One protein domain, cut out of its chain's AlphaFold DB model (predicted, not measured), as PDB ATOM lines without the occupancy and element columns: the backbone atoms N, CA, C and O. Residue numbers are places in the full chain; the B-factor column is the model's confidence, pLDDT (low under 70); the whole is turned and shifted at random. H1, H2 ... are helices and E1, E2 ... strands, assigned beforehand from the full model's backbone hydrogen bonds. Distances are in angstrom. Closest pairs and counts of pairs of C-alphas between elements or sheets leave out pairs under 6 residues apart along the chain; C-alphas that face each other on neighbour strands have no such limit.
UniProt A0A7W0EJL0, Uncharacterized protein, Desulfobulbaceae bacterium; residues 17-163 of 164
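What this domain is: This is residues 17 to 163 of the 164 residues of an uncharacterized protein of Desulfobulbaceae bacterium (UniProt A0A7W0EJL0). The model is a sandwich of two strongly twisted sheets lying face to face, their strands running nearly in line: E4, E13, E12, E7 and E8 make one sheet, and E3, E10 and E11 gather beside the long strand E5 in the other. A short helix, H1, packs on E5, the small hairpin E1 and E2 lies away from the sandwich, and the small pair E6 and E9 lies by E10. The printed part has 147 residues with one named helix and thirteen named strands, in the order E1 E2 H1 E3 E4 E5 E6 E7 E8 E9 E10 E11 E12 E13; the five-strand sheet has the order E4 E13 E12 E7 E8 and is mixed, and the other sheet is branched and antiparallel. The class is mostly strand, though under half of the residues are in named elements. The whole is compact, with a radius of gyration of the C-alphas of 15.0 A and spans of 44 by 33 by 31 A.

Where its parts are: E1, residues 17 to 19, begins with C-alpha 17 at (48.165, -9.943, -4.166), and E2 is residues 22 to 25. H1 is residues 28 to 35, 10.5 A long. E3, residues 50 to 55, runs 16.7 A, and E4 is residues 60 to 62. E5, residues 66 to 75, is the longest strand at 29.6 A, from (50.942, -17.672, 9.847) to (38.831, 8.033, 1.408). Short strands follow: E6, residues 81 to 83; E7, residues 93 to 95; E8, residues 98 to 100; E9, residues 121 to 123; E10, residues 126 to 128; and E11, residues 134 to 137. E12, residues 142 to 148, runs 20.1 A, and E13, residues 158 to 163, runs 16.1 A and ends with C-alpha 163 at (49.455, -19.248, 22.276).

How they stand to each other: In the five-strand sheet, E4 and E8 are the edge strands. E4 is parallel to E13, with N 61 and O 161 at 2.8 A. E13 and E12 form an antiparallel hairpin, with N 144 and O 160 at 2.8 A. E12 pairs further on with E7, antiparallel, with N 94 and O 147 at 2.8 A. E7 and E8 form a hairpin, with N 100 and O 93 at 2.8 A. In the branched sheet, E3 lies on one side of E5, with N 53 and O 72 at 2.9 A. E10 and E11 lie on the other side, E10 beside residues 72 to 75, with N 75 and O 126 at 2.9 A, and E11 beside residues 66 to 69, with N 67 and O 136 at 2.9 A. The two sheets make a sandwich, two sheets face to face, their best planes 20 degrees apart and their strands at 17 degrees; across it, the closest C-alphas of E3 and E12, Ile 54 and Trp 148, are 7.2 A apart. H1 is on the branched sheet, its closest C-alphas to E5 being Asp 30 and Ile 70, 7.4 A apart. Every O i to N i+4 pair in H1 is within hydrogen-bond range. E6 and E9 are antiparallel, with N 82 and O 122 at 2.9 A. E1 and E2 form a hairpin, with N 19 and O 22 at 2.9 A, and E1 is apart from H1.

The domain as a whole: The C-alphas farthest apart, those of Gly 79 and Gln 140, are 45.1 A apart. The printed part has no cut. The links H1 to E3, 14 residues, and E8 to E9, 20 residues, are long. The mean pLDDT of the printed part is 87.3; 21 residues are under 70, namely 17 to 26, 86, 104 to 109 and 116 to 119.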
ATOM      1  N   VAL A  17      46.889 -10.088  -4.908       50.88
ATOM      2  CA  VAL A  17      48.165  -9.943  -4.166       50.88
ATOM      3  C   VAL A  17      49.325 -10.120  -5.134       50.88
ATOM      4  O   VAL A  17      49.211 -10.852  -6.112       50.88
ATOM      5  N   ARG A  18      50.476  -9.526  -4.839       44.09
ATOM      6  CA  ARG A  18      51.738  -9.770  -5.529       44.09
ATOM      7  C   ARG A  18      52.546 -10.725  -4.684       44.09
ATOM      8  O   ARG A  18      52.914 -10.432  -3.554       44.09
ATOM      9  N   LYS A  19      52.852 -11.875  -5.265       48.44
ATOM     10  CA  LYS A  19      53.884 -12.761  -4.750       48.44
ATOM     11  C   LYS A  19      55.102 -12.587  -5.642       48.44
ATOM     12  O   LYS A  19      55.114 -13.072  -6.771       48.44
ATOM     13  N   GLU A  20      56.089 -11.843  -5.147       52.12
ATOM     14  CA  GLU A  20      57.335 -11.507  -5.854       52.12
ATOM     15  C   GLU A  20      57.098 -10.737  -7.171       52.12
ATOM     16  O   GLU A  20      57.099  -9.505  -7.188       52.12
ATOM     17  N   THR A  21      56.874 -11.435  -8.285       37.91
ATOM     18  CA  THR A  21      56.654 -10.857  -9.625       37.91
ATOM     19  C   THR A  21      55.287 -11.193 -10.221       37.91
ATOM     20  O   THR A  21      54.987 -10.752 -11.328       37.91
ATOM     21  N   GLN A  22      54.446 -11.951  -9.511       40.69
ATOM     22  CA  GLN A  22      53.162 -12.424 -10.027       40.69
ATOM     23  C   GLN A  22      51.988 -11.837  -9.254       40.69
ATOM     24  O   GLN A  22      51.976 -11.872  -8.026       40.69
ATOM     25  N   ILE A  23      50.984 -11.362  -9.991       54.78
ATOM     26  CA  ILE A  23      49.671 -11.017  -9.449       54.78
ATOM     27  C   ILE A  23      48.867 -12.318  -9.319       54.78
ATOM     28  O   ILE A  23      48.582 -12.977 -10.319       54.78
ATOM     29  N   VAL A  24      48.529 -12.705  -8.093       58.09
ATOM     30  CA  VAL A  24      47.765 -13.915  -7.763       58.09
ATOM     31  C   VAL A  24      46.402 -13.551  -7.180       58.09
ATOM     32  O   VAL A  24      46.238 -12.500  -6.557       58.09
ATOM     33  N   ILE A  25      45.419 -14.432  -7.385       58.78
ATOM     34  CA  ILE A  25      44.102 -14.326  -6.747       58.78
ATOM     35  C   ILE A  25      44.299 -14.416  -5.231       58.78
ATOM     36  O   ILE A  25      44.987 -15.318  -4.748       58.78
ATOM     37  N   VAL A  26      43.706 -13.472  -4.503       66.50
ATOM     38  CA  VAL A  26      43.713 -13.439  -3.039       66.50
ATOM     39  C   VAL A  26      43.111 -14.722  -2.470       66.50
ATOM     40  O   VAL A  26      42.089 -15.213  -2.953       66.50
ATOM     41  N   ASP A  27      43.757 -15.258  -1.433       76.62
ATOM     42  CA  ASP A  27      43.288 -16.435  -0.703       76.62
ATOM     43  C   ASP A  27      41.814 -16.234  -0.273       76.62
ATOM     44  O   ASP A  27      41.440 -15.130   0.147       76.62
ATOM     45  N   PRO A  28      40.934 -17.249  -0.380       80.06
ATOM     46  CA  PRO A  28      39.557 -17.144   0.102       80.06
ATOM     47  C   PRO A  28      39.437 -16.611   1.538       80.06
ATOM     48  O   PRO A  28      38.476 -15.903   1.849       80.06
ATOM     49  N   GLU A  29      40.409 -16.913   2.403       82.81
ATOM     50  CA  GLU A  29      40.437 -16.421   3.778       82.81
ATOM     51  C   GLU A  29      40.643 -14.904   3.859       82.81
ATOM     52  O   GLU A  29      39.913 -14.218   4.574       82.81
ATOM     53  N   ASP A  30      41.573 -14.365   3.076       86.94
ATOM     54  CA  ASP A  30      41.833 -12.926   2.988       86.94
ATOM     55  C   ASP A  30      40.645 -12.191   2.339       86.94
ATOM     56  O   ASP A  30      40.257 -11.099   2.762       86.94
ATOM     57  N   THR A  31      39.998 -12.825   1.352       85.81
ATOM     58  CA  THR A  31      38.781 -12.298   0.716       85.81
ATOM     59  C   THR A  31      37.651 -12.126   1.731       85.81
ATOM     60  O   THR A  31      36.923 -11.133   1.683       85.81
ATOM     61  N   ALA A  32      37.496 -13.067   2.668       88.06
ATOM     62  CA  ALA A  32      36.498 -12.958   3.727       88.06
ATOM     63  C   ALA A  32      36.785 -11.774   4.668       88.06
ATOM     64  O   ALA A  32      35.856 -11.054   5.032       88.06
ATOM     65  N   VAL A  33      38.059 -11.532   5.004       92.12
ATOM     66  CA  VAL A  33      38.473 -10.384   5.832       92.12
ATOM     67  C   VAL A  33      38.147  -9.063   5.138       92.12
ATOM     68  O   VAL A  33      37.535  -8.185   5.741       92.12
ATOM     69  N   VAL A  34      38.470  -8.931   3.850       90.50
ATOM     70  CA  VAL A  34      38.150  -7.717   3.083       90.50
ATOM     71  C   VAL A  34      36.642  -7.486   2.978       90.50
ATOM     72  O   VAL A  34      36.177  -6.364   3.174       90.50
ATOM     73  N   ARG A  35      35.852  -8.540   2.737       89.44
ATOM     74  CA  ARG A  35      34.382  -8.436   2.691       89.44
ATOM     75  C   ARG A  35      33.771  -7.978   4.015       89.44
ATOM     76  O   ARG A  35      32.703  -7.378   3.989       89.44
ATOM     77  N   ALA A  36      34.436  -8.230   5.142       92.44
ATOM     78  CA  ALA A  36      34.000  -7.775   6.459       92.44
ATOM     79  C   ALA A  36      34.351  -6.301   6.750       92.44
ATOM     80  O   ALA A  36      33.854  -5.743   7.727       92.44
ATOM     81  N   TYR A  37      35.169  -5.644   5.916       94.94
ATOM     82  CA  TYR A  37      35.617  -4.267   6.153       94.94
ATOM     83  C   TYR A  37      34.491  -3.234   6.360       94.94
ATOM     84  O   TYR A  37      34.641  -2.375   7.237       94.94
ATOM     85  N   PRO A  38      33.369  -3.249   5.606       93.50
ATOM     86  CA  PRO A  38      32.289  -2.283   5.815       93.50
ATOM     87  C   PRO A  38      31.775  -2.271   7.260       93.50
ATOM     88  O   PRO A  38      31.608  -1.188   7.822       93.50
ATOM     89  N   ASP A  39      31.664  -3.452   7.872       94.56
ATOM     90  CA  ASP A  39      31.150  -3.666   9.230       94.56
ATOM     91  C   ASP A  39      32.254  -3.716  10.304       94.56
ATOM     92  O   ASP A  39      31.974  -3.912  11.489       94.56
ATOM     93  N   TRP A  40      33.522  -3.539   9.916       95.38
ATOM     94  CA  TRP A  40      34.648  -3.590  10.843       95.38
ATOM     95  C   TRP A  40      34.602  -2.415  11.827       95.38
ATOM     96  O   TRP A  40      34.580  -1.251  11.425       95.38
ATOM     97  N   SER A  41      34.592  -2.703  13.127       94.94
ATOM     98  CA  SER A  41      34.401  -1.680  14.162       94.94
ATOM     99  C   SER A  41      35.681  -0.922  14.520       94.94
ATOM    100  O   SER A  41      35.629   0.278  14.786       94.94
ATOM    101  N   ASP A  42      36.831  -1.597  14.502       97.19
ATOM    102  CA  ASP A  42      38.131  -1.031  14.869       97.19
ATOM    103  C   ASP A  42      38.861  -0.478  13.638       97.19
ATOM    104  O   ASP A  42      39.781  -1.094  13.101       97.19
ATOM    105  N   LYS A  43      38.389   0.666  13.134       97.62
ATOM    106  CA  LYS A  43      39.013   1.384  12.011       97.62
ATOM    107  C   LYS A  43      39.956   2.470  12.516       97.62
ATOM    108  O   LYS A  43      39.741   3.046  13.581       97.62
ATOM    109  N   GLY A  44      40.973   2.801  11.721       97.25
ATOM    110  CA  GLY A  44      41.849   3.928  12.037       97.25
ATOM    111  C   GLY A  44      41.119   5.274  12.037       97.25
ATOM    112  O   GLY A  44      40.015   5.431  11.501       97.25
ATOM    113  N   SER A  45      41.769   6.272  12.635       96.31
ATOM    114  CA  SER A  45      41.254   7.643  12.671       96.31
ATOM    115  C   SER A  45      41.293   8.290  11.287       96.31
ATOM    116  O   SER A  45      42.185   8.021  10.483       96.31
ATOM    117  N   VAL A  46      40.335   9.178  11.015       96.62
ATOM    118  CA  VAL A  46      40.322   9.971   9.781       96.62
ATOM    119  C   VAL A  46      41.292  11.144   9.916       96.62
ATOM    120  O   VAL A  46      41.142  11.978  10.805       96.62
ATOM    121  N   VAL A  47      42.256  11.223   9.001       94.44
ATOM    122  CA  VAL A  47      43.238  12.301   8.851       94.44
ATOM    123  C   VAL A  47      43.176  12.796   7.409       94.44
ATOM    124  O   VAL A  47      43.417  12.036   6.469       94.44
ATOM    125  N   ASP A  48      42.835  14.075   7.235       91.44
ATOM    126  CA  ASP A  48      42.668  14.723   5.928       91.44
ATOM    127  C   ASP A  48      41.776  13.920   4.975       91.44
ATOM    128  O   ASP A  48      42.191  13.500   3.896       91.44
ATOM    129  N   GLY A  49      40.550  13.633   5.425       93.81
ATOM    130  CA  GLY A  49      39.527  12.961   4.619       93.81
ATOM    131  C   GLY A  49      39.809  11.496   4.278       93.81
ATOM    132  O   GLY A  49      39.015  10.881   3.567       93.81
ATOM    133  N   ARG A  50      40.901  10.924   4.792       95.25
ATOM    134  CA  ARG A  50      41.308   9.533   4.580       95.25
ATOM    135  C   ARG A  50      41.561   8.839   5.912       95.25
ATOM    136  O   ARG A  50      41.931   9.485   6.884       95.25
ATOM    137  N   ARG A  51      41.406   7.524   5.967       96.94
ATOM    138  CA  ARG A  51      41.882   6.694   7.080       96.94
ATOM    139  C   ARG A  51      42.557   5.450   6.545       96.94
ATOM    140  O   ARG A  51      42.238   4.999   5.448       96.94
ATOM    141  N   ILE A  52      43.433   4.887   7.360       97.62
ATOM    142  CA  ILE A  52      44.012   3.575   7.111       97.62
ATOM    143  C   ILE A  52      43.599   2.608   8.211       97.62
ATOM    144  O   ILE A  52      43.453   3.003   9.365       97.62
ATOM    145  N   THR A  53      43.397   1.348   7.859       98.38
ATOM    146  CA  THR A  53      43.012   0.288   8.797       98.38
ATOM    147  C   THR A  53      43.817  -0.959   8.476       98.38
ATOM    148  O   THR A  53      44.040  -1.257   7.303       98.38
ATOM    149  N   ILE A  54      44.238  -1.685   9.508       98.31
ATOM    150  CA  ILE A  54      44.798  -3.027   9.369       98.31
ATOM    151  C   ILE A  54      43.856  -4.053   9.992       98.31
ATOM    152  O   ILE A  54      43.238  -3.814  11.034       98.31
ATOM    153  N   MET A  55      43.745  -5.206   9.345       97.94
ATOM    154  CA  MET A  55      42.883  -6.302   9.776       97.94
ATOM    155  C   MET A  55      43.628  -7.630   9.697       97.94
ATOM    156  O   MET A  55      44.515  -7.809   8.869       97.94
ATOM    157  N   ALA A  56      43.212  -8.584  10.520       96.81
ATOM    158  CA  ALA A  56      43.587  -9.983  10.383       96.81
ATOM    159  C   ALA A  56      42.344 -10.855  10.546       96.81
ATOM    160  O   ALA A  56      41.341 -10.433  11.125       96.81
ATOM    161  N   LYS A  57      42.430 -12.096  10.064       96.00
ATOM    162  CA  LYS A  57      41.343 -13.081  10.153       96.00
ATOM    163  C   LYS A  57      40.867 -13.320  11.586       96.00
ATOM    164  O   LYS A  57      39.681 -13.535  11.818       96.00
ATOM    165  N   LYS A  58      41.794 -13.340  12.538       95.88
ATOM    166  CA  LYS A  58      41.527 -13.566  13.960       95.88
ATOM    167  C   LYS A  58      42.560 -12.819  14.800       95.88
ATOM    168  O   LYS A  58      43.466 -12.200  14.253       95.88
ATOM    169  N   GLN A  59      42.405 -12.861  16.119       96.44
ATOM    170  CA  GLN A  59      43.341 -12.238  17.062       96.44
ATOM    171  C   GLN A  59      44.168 -13.258  17.849       96.44
ATOM    172  O   GLN A  59      45.218 -12.892  18.355       96.44
ATOM    173  N   CYS A  60      43.748 -14.525  17.910       98.31
ATOM    174  CA  CYS A  60      44.464 -15.583  18.626       98.31
ATOM    175  C   CYS A  60      45.040 -16.601  17.630       98.31
ATOM    176  O   CYS A  60      44.301 -17.205  16.845       98.31
ATOM    177  N   TYR A  61      46.352 -16.800  17.675       98.38
ATOM    178  CA  TYR A  61      47.118 -17.698  16.812       98.38
ATOM    179  C   TYR A  61      47.953 -18.663  17.654       98.38
ATOM    180  O   TYR A  61      48.170 -18.431  18.840       98.38
ATOM    181  N   GLN A  62      48.401 -19.763  17.059       98.50
ATOM    182  CA  GLN A  62      49.395 -20.652  17.669       98.50
ATOM    183  C   GLN A  62      50.814 -20.202  17.304       98.50
ATOM    184  O   GLN A  62      51.024 -19.536  16.286       98.50
ATOM    185  N   VAL A  63      51.809 -20.603  18.097       98.25
ATOM    186  CA  VAL A  63      53.220 -20.474  17.718       98.25
ATOM    187  C   VAL A  63      53.449 -21.105  16.337       98.25
ATOM    188  O   VAL A  63      52.966 -22.195  16.034       98.25
ATOM    189  N   ASN A  64      54.200 -20.403  15.484       97.56
ATOM    190  CA  ASN A  64      54.454 -20.739  14.076       97.56
ATOM    191  C   ASN A  64      53.210 -20.779  13.166       97.56
ATOM    192  O   ASN A  64      53.330 -21.147  11.995       97.56
ATOM    193  N   GLU A  65      52.031 -20.384  13.648       97.69
ATOM    194  CA  GLU A  65      50.886 -20.143  12.776       97.69
ATOM    195  C   GLU A  65      51.096 -18.834  12.003       97.69
ATOM    196  O   GLU A  65      51.521 -17.819  12.558       97.69
ATOM    197  N   ARG A  66      50.800 -18.853  10.699       96.75
ATOM    198  CA  ARG A  66      50.942 -17.672   9.847       96.75
ATOM    199  C   ARG A  66      49.872 -16.639  10.186       96.75
ATOM    200  O   ARG A  66      48.678 -16.890  10.024       96.75
ATOM    201  N   VAL A  67      50.317 -15.444  10.555       96.94
ATOM    202  CA  VAL A  67      49.470 -14.257  10.692       96.94
ATOM    203  C   VAL A  67      49.562 -13.455   9.399       96.94
ATOM    204  O   VAL A  67      50.661 -13.176   8.929       96.94
ATOM    205  N   ARG A  68      48.414 -13.104   8.817       95.75
ATOM    206  CA  ARG A  68      48.308 -12.307   7.585       95.75
ATOM    207  C   ARG A  68      47.618 -10.991   7.907       95.75
ATOM    208  O   ARG A  68      46.557 -11.014   8.534       95.75
ATOM    209  N   ILE A  69      48.224  -9.880   7.503       96.75
ATOM    210  CA  ILE A  69      47.730  -8.528   7.775       96.75
ATOM    211  C   ILE A  69      47.254  -7.902   6.472       96.75
ATOM    212  O   ILE A  69      48.020  -7.785   5.520       96.75
ATOM    213  N   ILE A  70      45.982  -7.514   6.452       95.31
ATOM    214  CA  ILE A  70      45.340  -6.822   5.338       95.31
ATOM    215  C   ILE A  70      45.349  -5.326   5.623       95.31
ATOM    216  O   ILE A  70      44.837  -4.899   6.661       95.31
ATOM    217  N   HIS A  71      45.863  -4.535   4.684       95.69
ATOM    218  CA  HIS A  71      45.921  -3.078   4.775       95.69
ATOM    219  C   HIS A  71      44.846  -2.446   3.907       95.69
ATOM    220  O   HIS A  71      44.613  -2.848   2.768       95.69
ATOM    221  N   VAL A  72      44.183  -1.440   4.463       95.25
ATOM    222  CA  VAL A  72      43.080  -0.745   3.808       95.25
ATOM    223  C   VAL A  72      43.316   0.745   3.869       95.25
ATOM    224  O   VAL A  72      43.582   1.283   4.945       95.25
ATOM    225  N   LEU A  73      43.143   1.410   2.734       95.00
ATOM    226  CA  LEU A  73      42.966   2.853   2.653       95.00
ATOM    227  C   LEU A  73      41.500   3.153   2.344       95.00
ATOM    228  O   LEU A  73      40.931   2.608   1.406       95.00
ATOM    229  N   GLU A  74      40.895   4.071   3.086       94.94
ATOM    230  CA  GLU A  74      39.553   4.569   2.797       94.94
ATOM    231  C   GLU A  74      39.569   6.091   2.714       94.94
ATOM    232  O   GLU A  74      39.907   6.773   3.683       94.94
ATOM    233  N   ALA A  75      39.171   6.627   1.562       94.75
ATOM    234  CA  ALA A  75      38.831   8.033   1.408       94.75
ATOM    235  C   ALA A  75      37.355   8.213   1.777       94.75
ATOM    236  O   ALA A  75      36.469   7.750   1.060       94.75
ATOM    237  N   VAL A  76      37.095   8.851   2.920       92.88
ATOM    238  CA  VAL A  76      35.760   8.918   3.541       92.88
ATOM    239  C   VAL A  76      34.925  10.106   3.069       92.88
ATOM    240  O   VAL A  76      33.707  10.102   3.228       92.88
ATOM    241  N   ILE A  77      35.560  11.131   2.498       90.56
ATOM    242  CA  ILE A  77      34.882  12.300   1.925       90.56
ATOM    243  C   ILE A  77      35.262  12.453   0.447       90.56
ATOM    244  O   ILE A  77      36.338  11.995   0.066       90.56
ATOM    245  N   PRO A  78      34.426  13.118  -0.371       90.00
ATOM    246  CA  PRO A  78      34.769  13.464  -1.748       90.00
ATOM    247  C   PRO A  78      36.027  14.343  -1.862       90.00
ATOM    248  O   PRO A  78      36.353  15.094  -0.941       90.00
ATOM    249  N   GLY A  79      36.672  14.325  -3.034       86.75
ATOM    250  CA  GLY A  79      37.811  15.191  -3.376       86.75
ATOM    251  C   GLY A  79      39.188  14.518  -3.398       86.75
ATOM    252  O   GLY A  79      40.184  15.211  -3.586       86.75
ATOM    253  N   TYR A  80      39.255  13.196  -3.231       85.19
ATOM    254  CA  TYR A  80      40.481  12.404  -3.337       85.19
ATOM    255  C   TYR A  80      40.406  11.408  -4.491       85.19
ATOM    256  O   TYR A  80      39.369  10.779  -4.717       85.19
ATOM    257  N   GLU A  81      41.539  11.223  -5.164       85.19
ATOM    258  CA  GLU A  81      41.762  10.104  -6.072       85.19
ATOM    259  C   GLU A  81      42.310   8.918  -5.280       85.19
ATOM    260  O   GLU A  81      43.267   9.048  -4.511       85.19
ATOM    261  N   VAL A  82      41.708   7.749  -5.473       83.50
ATOM    262  CA  VAL A  82      42.164   6.495  -4.879       83.50
ATOM    263  C   VAL A  82      42.789   5.623  -5.965       83.50
ATOM    264  O   VAL A  82      42.139   5.284  -6.955       83.50
ATOM    265  N   TYR A  83      44.064   5.270  -5.792       84.12
ATOM    266  CA  TYR A  83      44.845   4.504  -6.764       84.12
ATOM    267  C   TYR A  83      44.520   3.007  -6.672       84.12
ATOM    268  O   TYR A  83      45.104   2.283  -5.869       84.12
ATOM    269  N   LEU A  84      43.619   2.521  -7.530       76.56
ATOM    270  CA  LEU A  84      43.177   1.117  -7.519       76.56
ATOM    271  C   LEU A  84      44.221   0.131  -8.060       76.56
ATOM    272  O   LEU A  84      44.003  -1.077  -8.050       76.56
ATOM    273  N   MET A  85      45.332   0.632  -8.587       74.44
ATOM    274  CA  MET A  85      46.434  -0.214  -9.020       74.44
ATOM    275  C   MET A  85      47.171  -0.782  -7.821       74.44
ATOM    276  O   MET A  85      47.404  -0.092  -6.824       74.44
ATOM    277  N   GLY A  86      47.592  -2.033  -7.956       69.56
ATOM    278  CA  GLY A  86      48.451  -2.634  -6.968       69.56
ATOM    279  C   GLY A  86      48.813  -4.091  -7.247       69.56
ATOM    280  O   GLY A  86      48.659  -4.570  -8.374       69.56
ATOM    281  N   PRO A  87      49.317  -4.770  -6.209       74.12
ATOM    282  CA  PRO A  87      49.457  -4.236  -4.853       74.12
ATOM    283  C   PRO A  87      50.558  -3.182  -4.716       74.12
ATOM    284  O   PRO A  87      51.546  -3.164  -5.450       74.12
ATOM    285  N   LYS A  88      50.344  -2.289  -3.757       85.50
ATOM    286  CA  LYS A  88      51.283  -1.263  -3.312       85.50
ATOM    287  C   LYS A  88      52.073  -1.771  -2.110       85.50
ATOM    288  O   LYS A  88      51.495  -2.400  -1.224       85.50
ATOM    289  N   ALA A  89      53.365  -1.461  -2.068       86.06
ATOM    290  CA  ALA A  89      54.235  -1.876  -0.976       86.06
ATOM    291  C   ALA A  89      53.776  -1.293   0.372       86.06
ATOM    292  O   ALA A  89      53.311  -0.153   0.451       86.06
ATOM    293  N   ILE A  90      53.957  -2.067   1.442       89.81
ATOM    294  CA  ILE A  90      53.733  -1.606   2.814       89.81
ATOM    295  C   ILE A  90      55.001  -0.939   3.341       89.81
ATOM    296  O   ILE A  90      56.054  -1.565   3.451       89.81
ATOM    297  N   MET A  91      54.886   0.335   3.711       90.81
ATOM    298  CA  MET A  91      55.948   1.101   4.369       90.81
ATOM    299  C   MET A  91      55.451   1.650   5.708       90.81
ATOM    300  O   MET A  91      54.292   2.045   5.828       90.81
ATOM    301  N   GLY A  92      56.330   1.723   6.707       94.12
ATOM    302  CA  GLY A  92      56.000   2.237   8.036       94.12
ATOM    303  C   GLY A  92      55.174   1.273   8.886       94.12
ATOM    304  O   GLY A  92      54.387   1.722   9.715       94.12
ATOM    305  N   GLU A  93      55.289  -0.039   8.680       97.00
ATOM    306  CA  GLU A  93      54.648  -1.027   9.552       97.00
ATOM    307  C   GLU A  93      55.513  -1.319  10.779       97.00
ATOM    308  O   GLU A  93      56.726  -1.444  10.682       97.00
ATOM    309  N   TYR A  94      54.889  -1.438  11.945       97.88
ATOM    310  CA  TYR A  94      55.563  -1.701  13.210       97.88
ATOM    311  C   TYR A  94      54.965  -2.930  13.879       97.88
ATOM    312  O   TYR A  94      53.747  -3.012  14.041       97.88
ATOM    313  N   VAL A  95      55.832  -3.821  14.360       98.25
ATOM    314  CA  VAL A  95      55.482  -4.971  15.202       98.25
ATOM    315  C   VAL A  95      56.124  -4.784  16.567       98.25
ATOM    316  O   VAL A  95      57.338  -4.652  16.682       98.25
ATOM    317  N   SER A  96      55.304  -4.722  17.612       97.69
ATOM    318  CA  SER A  96      55.714  -4.453  18.996       97.69
ATOM    319  C   SER A  96      56.646  -3.237  19.117       97.69
ATOM    320  O   SER A  96      57.620  -3.246  19.865       97.69
ATOM    321  N   GLY A  97      56.350  -2.186  18.343       96.00
ATOM    322  CA  GLY A  97      57.125  -0.943  18.293       96.00
ATOM    323  C   GLY A  97      58.383  -0.992  17.419       96.00
ATOM    324  O   GLY A  97      59.066   0.020  17.302       96.00
ATOM    325  N   GLN A  98      58.689  -2.124  16.780       96.94
ATOM    326  CA  GLN A  98      59.832  -2.269  15.878       96.94
ATOM    327  C   GLN A  98      59.395  -2.147  14.420       96.94
ATOM    328  O   GLN A  98      58.543  -2.916  13.968       96.94
ATOM    329  N   LEU A  99      60.006  -1.210  13.694       95.75
ATOM    330  CA  LEU A  99      59.771  -1.014  12.265       95.75
ATOM    331  C   LEU A  99      60.099  -2.294  11.487       95.75
ATOM    332  O   LEU A  99      61.175  -2.872  11.646       95.75
ATOM    333  N   GLN A 100      59.172  -2.705  10.631       94.50
ATOM    334  CA  GLN A 100      59.317  -3.788   9.673       94.50
ATOM    335  C   GLN A 100      59.487  -3.177   8.278       94.50
ATOM    336  O   GLN A 100      58.646  -2.405   7.816       94.50
ATOM    337  N   GLY A 101      60.593  -3.502   7.608       85.62
ATOM    338  CA  GLY A 101      60.885  -2.992   6.268       85.62
ATOM    339  C   GLY A 101      61.337  -1.528   6.251       85.62
ATOM    340  O   GLY A 101      62.285  -1.157   6.943       85.62
ATOM    341  N   GLN A 102      60.712  -0.718   5.395       84.38
ATOM    342  CA  GLN A 102      61.101   0.672   5.135       84.38
ATOM    343  C   GLN A 102      60.247   1.674   5.918       84.38
ATOM    344  O   GLN A 102      59.075   1.426   6.198       84.38
ATOM    345  N   GLU A 103      60.815   2.841   6.230       82.56
ATOM    346  CA  GLU A 103      60.078   3.946   6.847       82.56
ATOM    347  C   GLU A 103      58.984   4.488   5.920       82.56
ATOM    348  O   GLU A 103      59.186   4.656   4.720       82.56
ATOM    349  N   GLY A 104      57.839   4.851   6.495       68.69
ATOM    350  CA  GLY A 104      56.657   5.318   5.765       68.69
ATOM    351  C   GLY A 104      56.758   6.698   5.098       68.69
ATOM    352  O   GLY A 104      55.734   7.234   4.687       68.69
ATOM    353  N   VAL A 105      57.945   7.308   5.045       66.31
ATOM    354  CA  VAL A 105      58.184   8.689   4.574       66.31
ATOM    355  C   VAL A 105      59.335   8.800   3.575       66.31
ATOM    356  O   VAL A 105      59.926   9.868   3.436       66.31
ATOM    357  N   GLY A 106      59.674   7.719   2.869       50.09
ATOM    358  CA  GLY A 106      60.758   7.694   1.881       50.09
ATOM    359  C   GLY A 106      60.541   8.635   0.686       50.09
ATOM    360  O   GLY A 106      60.216   8.184  -0.402       50.09
ATOM    361  N   GLY A 107      60.695   9.950   0.870       53.81
ATOM    362  CA  GLY A 107      60.751  10.984  -0.173       53.81
ATOM    363  C   GLY A 107      59.493  11.211  -1.028       53.81
ATOM    364  O   GLY A 107      59.473  12.166  -1.802       53.81
ATOM    365  N   GLN A 108      58.455  10.378  -0.917       58.19
ATOM    366  CA  GLN A 108      57.221  10.494  -1.699       58.19
ATOM    367  C   GLN A 108      56.228  11.484  -1.077       58.19
ATOM    368  O   GLN A 108      56.052  11.549   0.138       58.19
ATOM    369  N   SER A 109      55.547  12.254  -1.932       68.06
ATOM    370  CA  SER A 109      54.512  13.214  -1.525       68.06
ATOM    371  C   SER A 109      53.192  12.554  -1.107       68.06
ATOM    372  O   SER A 109      52.438  13.156  -0.341       68.06
ATOM    373  N   ASP A 110      52.917  11.333  -1.579       81.50
ATOM    374  CA  ASP A 110      51.780  10.508  -1.160       81.50
ATOM    375  C   ASP A 110      52.227   9.038  -1.013       81.50
ATOM    376  O   ASP A 110      52.581   8.425  -2.022       81.50
ATOM    377  N   PRO A 111      52.218   8.462   0.207       83.44
ATOM    378  CA  PRO A 111      52.672   7.092   0.459       83.44
ATOM    379  C   PRO A 111      51.702   6.015  -0.058       83.44
ATOM    380  O   PRO A 111      52.006   4.829   0.017       83.44
ATOM    381  N   PHE A 112      50.521   6.398  -0.551       86.44
ATOM    382  CA  PHE A 112      49.526   5.477  -1.108       86.44
ATOM    383  C   PHE A 112      49.520   5.459  -2.635       86.44
ATOM    384  O   PHE A 112      48.691   4.783  -3.247       86.44
ATOM    385  N   LYS A 113      50.413   6.222  -3.263       83.81
ATOM    386  CA  LYS A 113      50.573   6.226  -4.708       83.81
ATOM    387  C   LYS A 113      51.561   5.122  -5.114       83.81
ATOM    388  O   LYS A 113      52.644   5.056  -4.541       83.81
ATOM    389  N   PRO A 114      51.233   4.267  -6.098       76.69
ATOM    390  CA  PRO A 114      52.187   3.282  -6.603       76.69
ATOM    391  C   PRO A 114      53.373   3.969  -7.304       76.69
ATOM    392  O   PRO A 114      53.216   5.050  -7.877       76.69
ATOM    393  N   GLU A 115      54.549   3.330  -7.280       71.94
ATOM    394  CA  GLU A 115      55.775   3.851  -7.915       71.94
ATOM    395  C   GLU A 115      55.613   4.045  -9.430       71.94
ATOM    396  O   GLU A 115      56.033   5.064  -9.980       71.94
ATOM    397  N   GLU A 116      54.942   3.100 -10.091       67.75
ATOM    398  CA  GLU A 116      54.568   3.159 -11.503       67.75
ATOM    399  C   GLU A 116      53.040   3.088 -11.629       67.75
ATOM    400  O   GLU A 116      52.382   2.290 -10.957       67.75
ATOM    401  N   TYR A 117      52.454   3.944 -12.475       66.62
ATOM    402  CA  TYR A 117      51.002   4.064 -12.598       66.62
ATOM    403  C   TYR A 117      50.547   4.320 -14.036       66.62
ATOM    404  O   TYR A 117      50.972   5.300 -14.647       66.62
ATOM    405  N   ASP A 118      49.642   3.481 -14.550       65.38
ATOM    406  CA  ASP A 118      49.115   3.532 -15.921       65.38
ATOM    407  C   ASP A 118      47.615   3.905 -16.021       65.38
ATOM    408  O   ASP A 118      47.089   3.993 -17.131       65.38
ATOM    409  N   GLY A 119      46.942   4.241 -14.903       65.44
ATOM    410  CA  GLY A 119      45.876   5.257 -14.959       65.44
ATOM    411  C   GLY A 119      44.492   4.996 -14.344       65.44
ATOM    412  O   GLY A 119      43.618   5.832 -14.563       65.44
ATOM    413  N   ARG A 120      44.219   3.925 -13.580       75.06
ATOM    414  CA  ARG A 120      42.861   3.717 -13.000       75.06
ATOM    415  C   ARG A 120      42.683   4.239 -11.577       75.06
ATOM    416  O   ARG A 120      42.908   3.510 -10.610       75.06
ATOM    417  N   VAL A 121      42.256   5.496 -11.464       81.25
ATOM    418  CA  VAL A 121      41.830   6.089 -10.188       81.25
ATOM    419  C   VAL A 121      40.336   5.849  -9.961       81.25
ATOM    420  O   VAL A 121      39.573   5.695 -10.916       81.25
ATOM    421  N   MET A 122      39.918   5.831  -8.699       82.50
ATOM    422  CA  MET A 122      38.518   5.956  -8.296       82.50
ATOM    423  C   MET A 122      38.321   7.286  -7.581       82.50
ATOM    424  O   MET A 122      39.120   7.640  -6.711       82.50
ATOM    425  N   ASP A 123      37.243   7.989  -7.906       85.88
ATOM    426  CA  ASP A 123      36.836   9.162  -7.143       85.88
ATOM    427  C   ASP A 123      36.304   8.734  -5.773       85.88
ATOM    428  O   ASP A 123      35.469   7.837  -5.652       85.88
ATOM    429  N   SER A 124      36.781   9.394  -4.724       86.06
ATOM    430  CA  SER A 124      36.230   9.242  -3.375       86.06
ATOM    431  C   SER A 124      34.746   9.672  -3.279       86.06
ATOM    432  O   SER A 124      34.342  10.602  -3.985       86.06
ATOM    433  N   PRO A 125      33.944   9.096  -2.356       90.56
ATOM    434  CA  PRO A 125      34.328   8.114  -1.339       90.56
ATOM    435  C   PRO A 125      34.633   6.730  -1.917       90.56
ATOM    436  O   PRO A 125      33.855   6.188  -2.696       90.56
ATOM    437  N   ALA A 126      35.769   6.159  -1.521       89.19
ATOM    438  CA  ALA A 126      36.274   4.910  -2.077       89.19
ATOM    439  C   ALA A 126      37.155   4.174  -1.065       89.19
ATOM    440  O   ALA A 126      37.765   4.787  -0.186       89.19
ATOM    441  N   THR A 127      37.218   2.849  -1.197       90.44
ATOM    442  CA  THR A 127      38.091   1.983  -0.396       90.44
ATOM    443  C   THR A 127      39.045   1.235  -1.310       90.44
ATOM    444  O   THR A 127      38.638   0.708  -2.343       90.44
ATOM    445  N   ASP A 128      40.306   1.183  -0.910       90.56
ATOM    446  CA  ASP A 128      41.380   0.516  -1.618       90.56
ATOM    447  C   ASP A 128      42.033  -0.536  -0.731       90.56
ATOM    448  O   ASP A 128      42.486  -0.264   0.382       90.56
ATOM    449  N   PHE A 129      42.062  -1.747  -1.274       89.25
ATOM    450  CA  PHE A 129      42.626  -2.947  -0.669       89.25
ATOM    451  C   PHE A 129      43.869  -3.426  -1.429       89.25
ATOM    452  O   PHE A 129      44.402  -4.487  -1.122       89.25
ATOM    453  N   ASN A 130      44.317  -2.693  -2.456       86.56
ATOM    454  CA  ASN A 130      45.395  -3.116  -3.347       86.56
ATOM    455  C   ASN A 130      46.756  -2.760  -2.743       86.56
ATOM    456  O   ASN A 130      47.531  -1.994  -3.324       86.56
ATOM    457  N   PHE A 131      47.024  -3.310  -1.567       88.00
ATOM    458  CA  PHE A 131      48.297  -3.258  -0.864       88.00
ATOM    459  C   PHE A 131      48.852  -4.677  -0.701       88.00
ATOM    460  O   PHE A 131      48.105  -5.654  -0.788       88.00
ATOM    461  N   ASP A 132      50.163  -4.799  -0.502       88.69
ATOM    462  CA  ASP A 132      50.769  -6.085  -0.170       88.69
ATOM    463  C   ASP A 132      50.230  -6.591   1.174       88.69
ATOM    464  O   ASP A 132      49.915  -5.813   2.072       88.69
ATOM    465  N   ILE A 133      50.135  -7.913   1.311       91.06
ATOM    466  CA  ILE A 133      49.735  -8.557   2.564       91.06
ATOM    467  C   ILE A 133      50.997  -8.858   3.360       91.06
ATOM    468  O   ILE A 133      51.825  -9.662   2.923       91.06
ATOM    469  N   SER A 134      51.130  -8.266   4.545       94.25
ATOM    470  CA  SER A 134      52.224  -8.626   5.449       94.25
ATOM    471  C   SER A 134      51.980 -10.001   6.065       94.25
ATOM    472  O   SER A 134      50.868 -10.324   6.493       94.25
ATOM    473  N   GLU A 135      53.035 -10.808   6.151       95.25
ATOM    474  CA  GLU A 135      53.006 -12.138   6.757       95.25
ATOM    475  C   GLU A 135      53.977 -12.219   7.935       95.25
ATOM    476  O   GLU A 135      55.150 -11.871   7.811       95.25
ATOM    477  N   TYR A 136      53.504 -12.754   9.060       96.50
ATOM    478  CA  TYR A 136      54.307 -12.950  10.263       96.50
ATOM    479  C   TYR A 136      54.236 -14.392  10.761       96.50
ATOM    480  O   TYR A 136      53.184 -15.035  10.722       96.50
ATOM    481  N   LEU A 137      55.372 -14.879  11.260       97.25
ATOM    482  CA  LEU A 137      55.503 -16.142  11.983       97.25
ATOM    483  C   LEU A 137      56.110 -15.847  13.352       97.25
ATOM    484  O   LEU A 137      57.307 -15.585  13.471       97.25
ATOM    485  N   PHE A 138      55.276 -15.874  14.384       97.50
ATOM    486  CA  PHE A 138      55.725 -15.685  15.758       97.50
ATOM    487  C   PHE A 138      56.183 -17.023  16.335       97.50
ATOM    488  O   PHE A 138      55.420 -17.985  16.388       97.50
ATOM    489  N   THR A 139      57.445 -17.091  16.752       97.56
ATOM    490  CA  THR A 139      58.079 -18.322  17.255       97.56
ATOM    491  C   THR A 139      57.980 -18.476  18.772       97.56
ATOM    492  O   THR A 139      58.441 -19.476  19.319       97.56
ATOM    493  N   GLN A 140      57.408 -17.487  19.458       98.06
ATOM    494  CA  GLN A 140      57.231 -17.466  20.906       98.06
ATOM    495  C   GLN A 140      55.792 -17.063  21.247       98.06
ATOM    496  O   GLN A 140      55.210 -16.250  20.523       98.06
ATOM    497  N   PRO A 141      55.214 -17.614  22.327       98.38
ATOM    498  CA  PRO A 141      53.920 -17.165  22.812       98.38
ATOM    499  C   PRO A 141      54.026 -15.750  23.396       98.38
ATOM    500  O   PRO A 141      55.075 -15.338  23.900       98.38
ATOM    501  N   GLY A 142      52.926 -15.006  23.353       98.38
ATOM    502  CA  GLY A 142      52.856 -13.643  23.869       98.38
ATOM    503  C   GLY A 142      51.840 -12.772  23.144       98.38
ATOM    504  O   GLY A 142      51.128 -13.218  22.250       98.38
ATOM    505  N   VAL A 143      51.777 -11.501  23.535       98.50
ATOM    506  CA  VAL A 143      50.927 -10.501  22.880       98.50
ATOM    507  C   VAL A 143      51.797  -9.587  22.031       98.50
ATOM    508  O   VAL A 143      52.687  -8.907  22.543       98.50
ATOM    509  N   TYR A 144      51.499  -9.542  20.740       98.50
ATOM    510  CA  TYR A 144      52.153  -8.703  19.749       98.50
ATOM    511  C   TYR A 144      51.195  -7.606  19.300       98.50
ATOM    512  O   TYR A 144      50.005  -7.840  19.099       98.50
ATOM    513  N   THR A 145      51.707  -6.391  19.139       98.56
ATOM    514  CA  THR A 145      50.924  -5.272  18.603       98.56
ATOM    515  C   THR A 145      51.416  -4.925  17.215       98.56
ATOM    516  O   THR A 145      52.615  -4.720  17.044       98.56
ATOM    517  N   ILE A 146      50.517  -4.796  16.251       98.56
ATOM    518  CA  ILE A 146      50.843  -4.397  14.883       98.56
ATOM    519  C   ILE A 146      50.182  -3.048  14.612       98.56
ATOM    520  O   ILE A 146      49.059  -2.801  15.053       98.56
ATOM    521  N   SER A 147      50.891  -2.153  13.932       98.25
ATOM    522  CA  SER A 147      50.349  -0.869  13.479       98.25
ATOM    523  C   SER A 147      51.010  -0.441  12.177       98.25
ATOM    524  O   SER A 147      52.188  -0.721  11.970       98.25
ATOM    525  N   TRP A 148      50.278   0.281  11.339       97.62
ATOM    526  CA  TRP A 148      50.770   0.844  10.090       97.62
ATOM    527  C   TRP A 148      50.760   2.372  10.161       97.62
ATOM    528  O   TRP A 148      49.745   2.980  10.506       97.62
ATOM    529  N   GLN A 149      51.916   2.980   9.894       95.44
ATOM    530  CA  GLN A 149      52.183   4.405  10.090       95.44
ATOM    531  C   GLN A 149      52.931   5.022   8.887       95.44
ATOM    532  O   GLN A 149      54.109   5.380   8.993       95.44
ATOM    533  N   PRO A 150      52.287   5.132   7.712       91.31
ATOM    534  CA  PRO A 150      52.839   5.852   6.577       91.31
ATOM    535  C   PRO A 150      52.688   7.363   6.802       91.31
ATOM    536  O   PRO A 150      51.581   7.900   6.839       91.31
ATOM    537  N   GLY A 151      53.799   8.080   6.964       87.88
ATOM    538  CA  GLY A 151      53.786   9.528   7.176       87.88
ATOM    539  C   GLY A 151      52.962   9.975   8.379       87.88
ATOM    540  O   GLY A 151      53.267   9.636   9.517       87.88
ATOM    541  N   LYS A 152      51.945  10.802   8.124       89.94
ATOM    542  CA  LYS A 152      51.054  11.355   9.161       89.94
ATOM    543  C   LYS A 152      49.874  10.445   9.510       89.94
ATOM    544  O   LYS A 152      49.110  10.776  10.414       89.94
ATOM    545  N   TRP A 153      49.659   9.375   8.747       93.50
ATOM    546  CA  TRP A 153      48.551   8.458   8.977       93.50
ATOM    547  C   TRP A 153      48.964   7.382   9.967       93.50
ATOM    548  O   TRP A 153      50.102   6.927   9.967       93.50
ATOM    549  N   GLN A 154      48.011   6.961  10.789       95.75
ATOM    550  CA  GLN A 154      48.174   5.866  11.732       95.75
ATOM    551  C   GLN A 154      46.927   4.984  11.674       95.75
ATOM    552  O   GLN A 154      45.800   5.485  11.744       95.75
ATOM    553  N   SER A 155      47.130   3.675  11.529       98.06
ATOM    554  CA  SER A 155      46.052   2.688  11.586       98.06
ATOM    555  C   SER A 155      45.520   2.502  13.008       98.06
ATOM    556  O   SER A 155      46.060   3.025  13.982       98.06
ATOM    557  N   ASN A 156      44.484   1.679  13.149       98.38
ATOM    558  CA  ASN A 156      44.216   1.005  14.417       98.38
ATOM    559  C   ASN A 156      45.430   0.164  14.873       98.38
ATOM    560  O   ASN A 156      46.334  -0.138  14.087       98.38
ATOM    561  N   ILE A 157      45.451  -0.217  16.153       98.31
ATOM    562  CA  ILE A 157      46.471  -1.117  16.706       98.31
ATOM    563  C   ILE A 157      45.872  -2.512  16.794       98.31
ATOM    564  O   ILE A 157      45.037  -2.785  17.658       98.31
ATOM    565  N   LEU A 158      46.349  -3.412  15.943       97.88
ATOM    566  CA  LEU A 158      45.939  -4.803  15.985       97.88
ATOM    567  C   LEU A 158      46.705  -5.529  17.093       97.88
ATOM    568  O   LEU A 158      47.935  -5.532  17.110       97.88
ATOM    569  N   LYS A 159      45.982  -6.155  18.022       98.38
ATOM    570  CA  LYS A 159      46.564  -7.016  19.058       98.38
ATOM    571  C   LYS A 159      46.443  -8.472  18.626       98.38
ATOM    572  O   LYS A 159      45.334  -8.943  18.385       98.38
ATOM    573  N   ILE A 160      47.578  -9.152  18.543       98.38
ATOM    574  CA  ILE A 160      47.692 -10.566  18.205       98.38
ATOM    575  C   ILE A 160      48.199 -11.313  19.432       98.38
ATOM    576  O   ILE A 160      49.296 -11.053  19.916       98.38
ATOM    577  N   GLU A 161      47.395 -12.233  19.939       98.62
ATOM    578  CA  GLU A 161      47.772 -13.173  20.984       98.62
ATOM    579  C   GLU A 161      48.285 -14.463  20.340       98.62
ATOM    580  O   GLU A 161      47.606 -15.076  19.517       98.62
ATOM    581  N   VAL A 162      49.495 -14.867  20.705       98.44
ATOM    582  CA  VAL A 162      50.137 -16.098  20.253       98.44
ATOM    583  C   VAL A 162      50.205 -17.044  21.438       98.44
ATOM    584  O   VAL A 162      50.802 -16.731  22.468       98.44
ATOM    585  N   LEU A 163      49.556 -18.187  21.286       97.81
ATOM    586  CA  LEU A 163      49.455 -19.248  22.276       97.81
ATOM    587  C   LEU A 163      50.474 -20.348  21.962       97.81
ATOM    588  O   LEU A 163      50.918 -20.465  20.818       97.81
TER     589      LEU A 163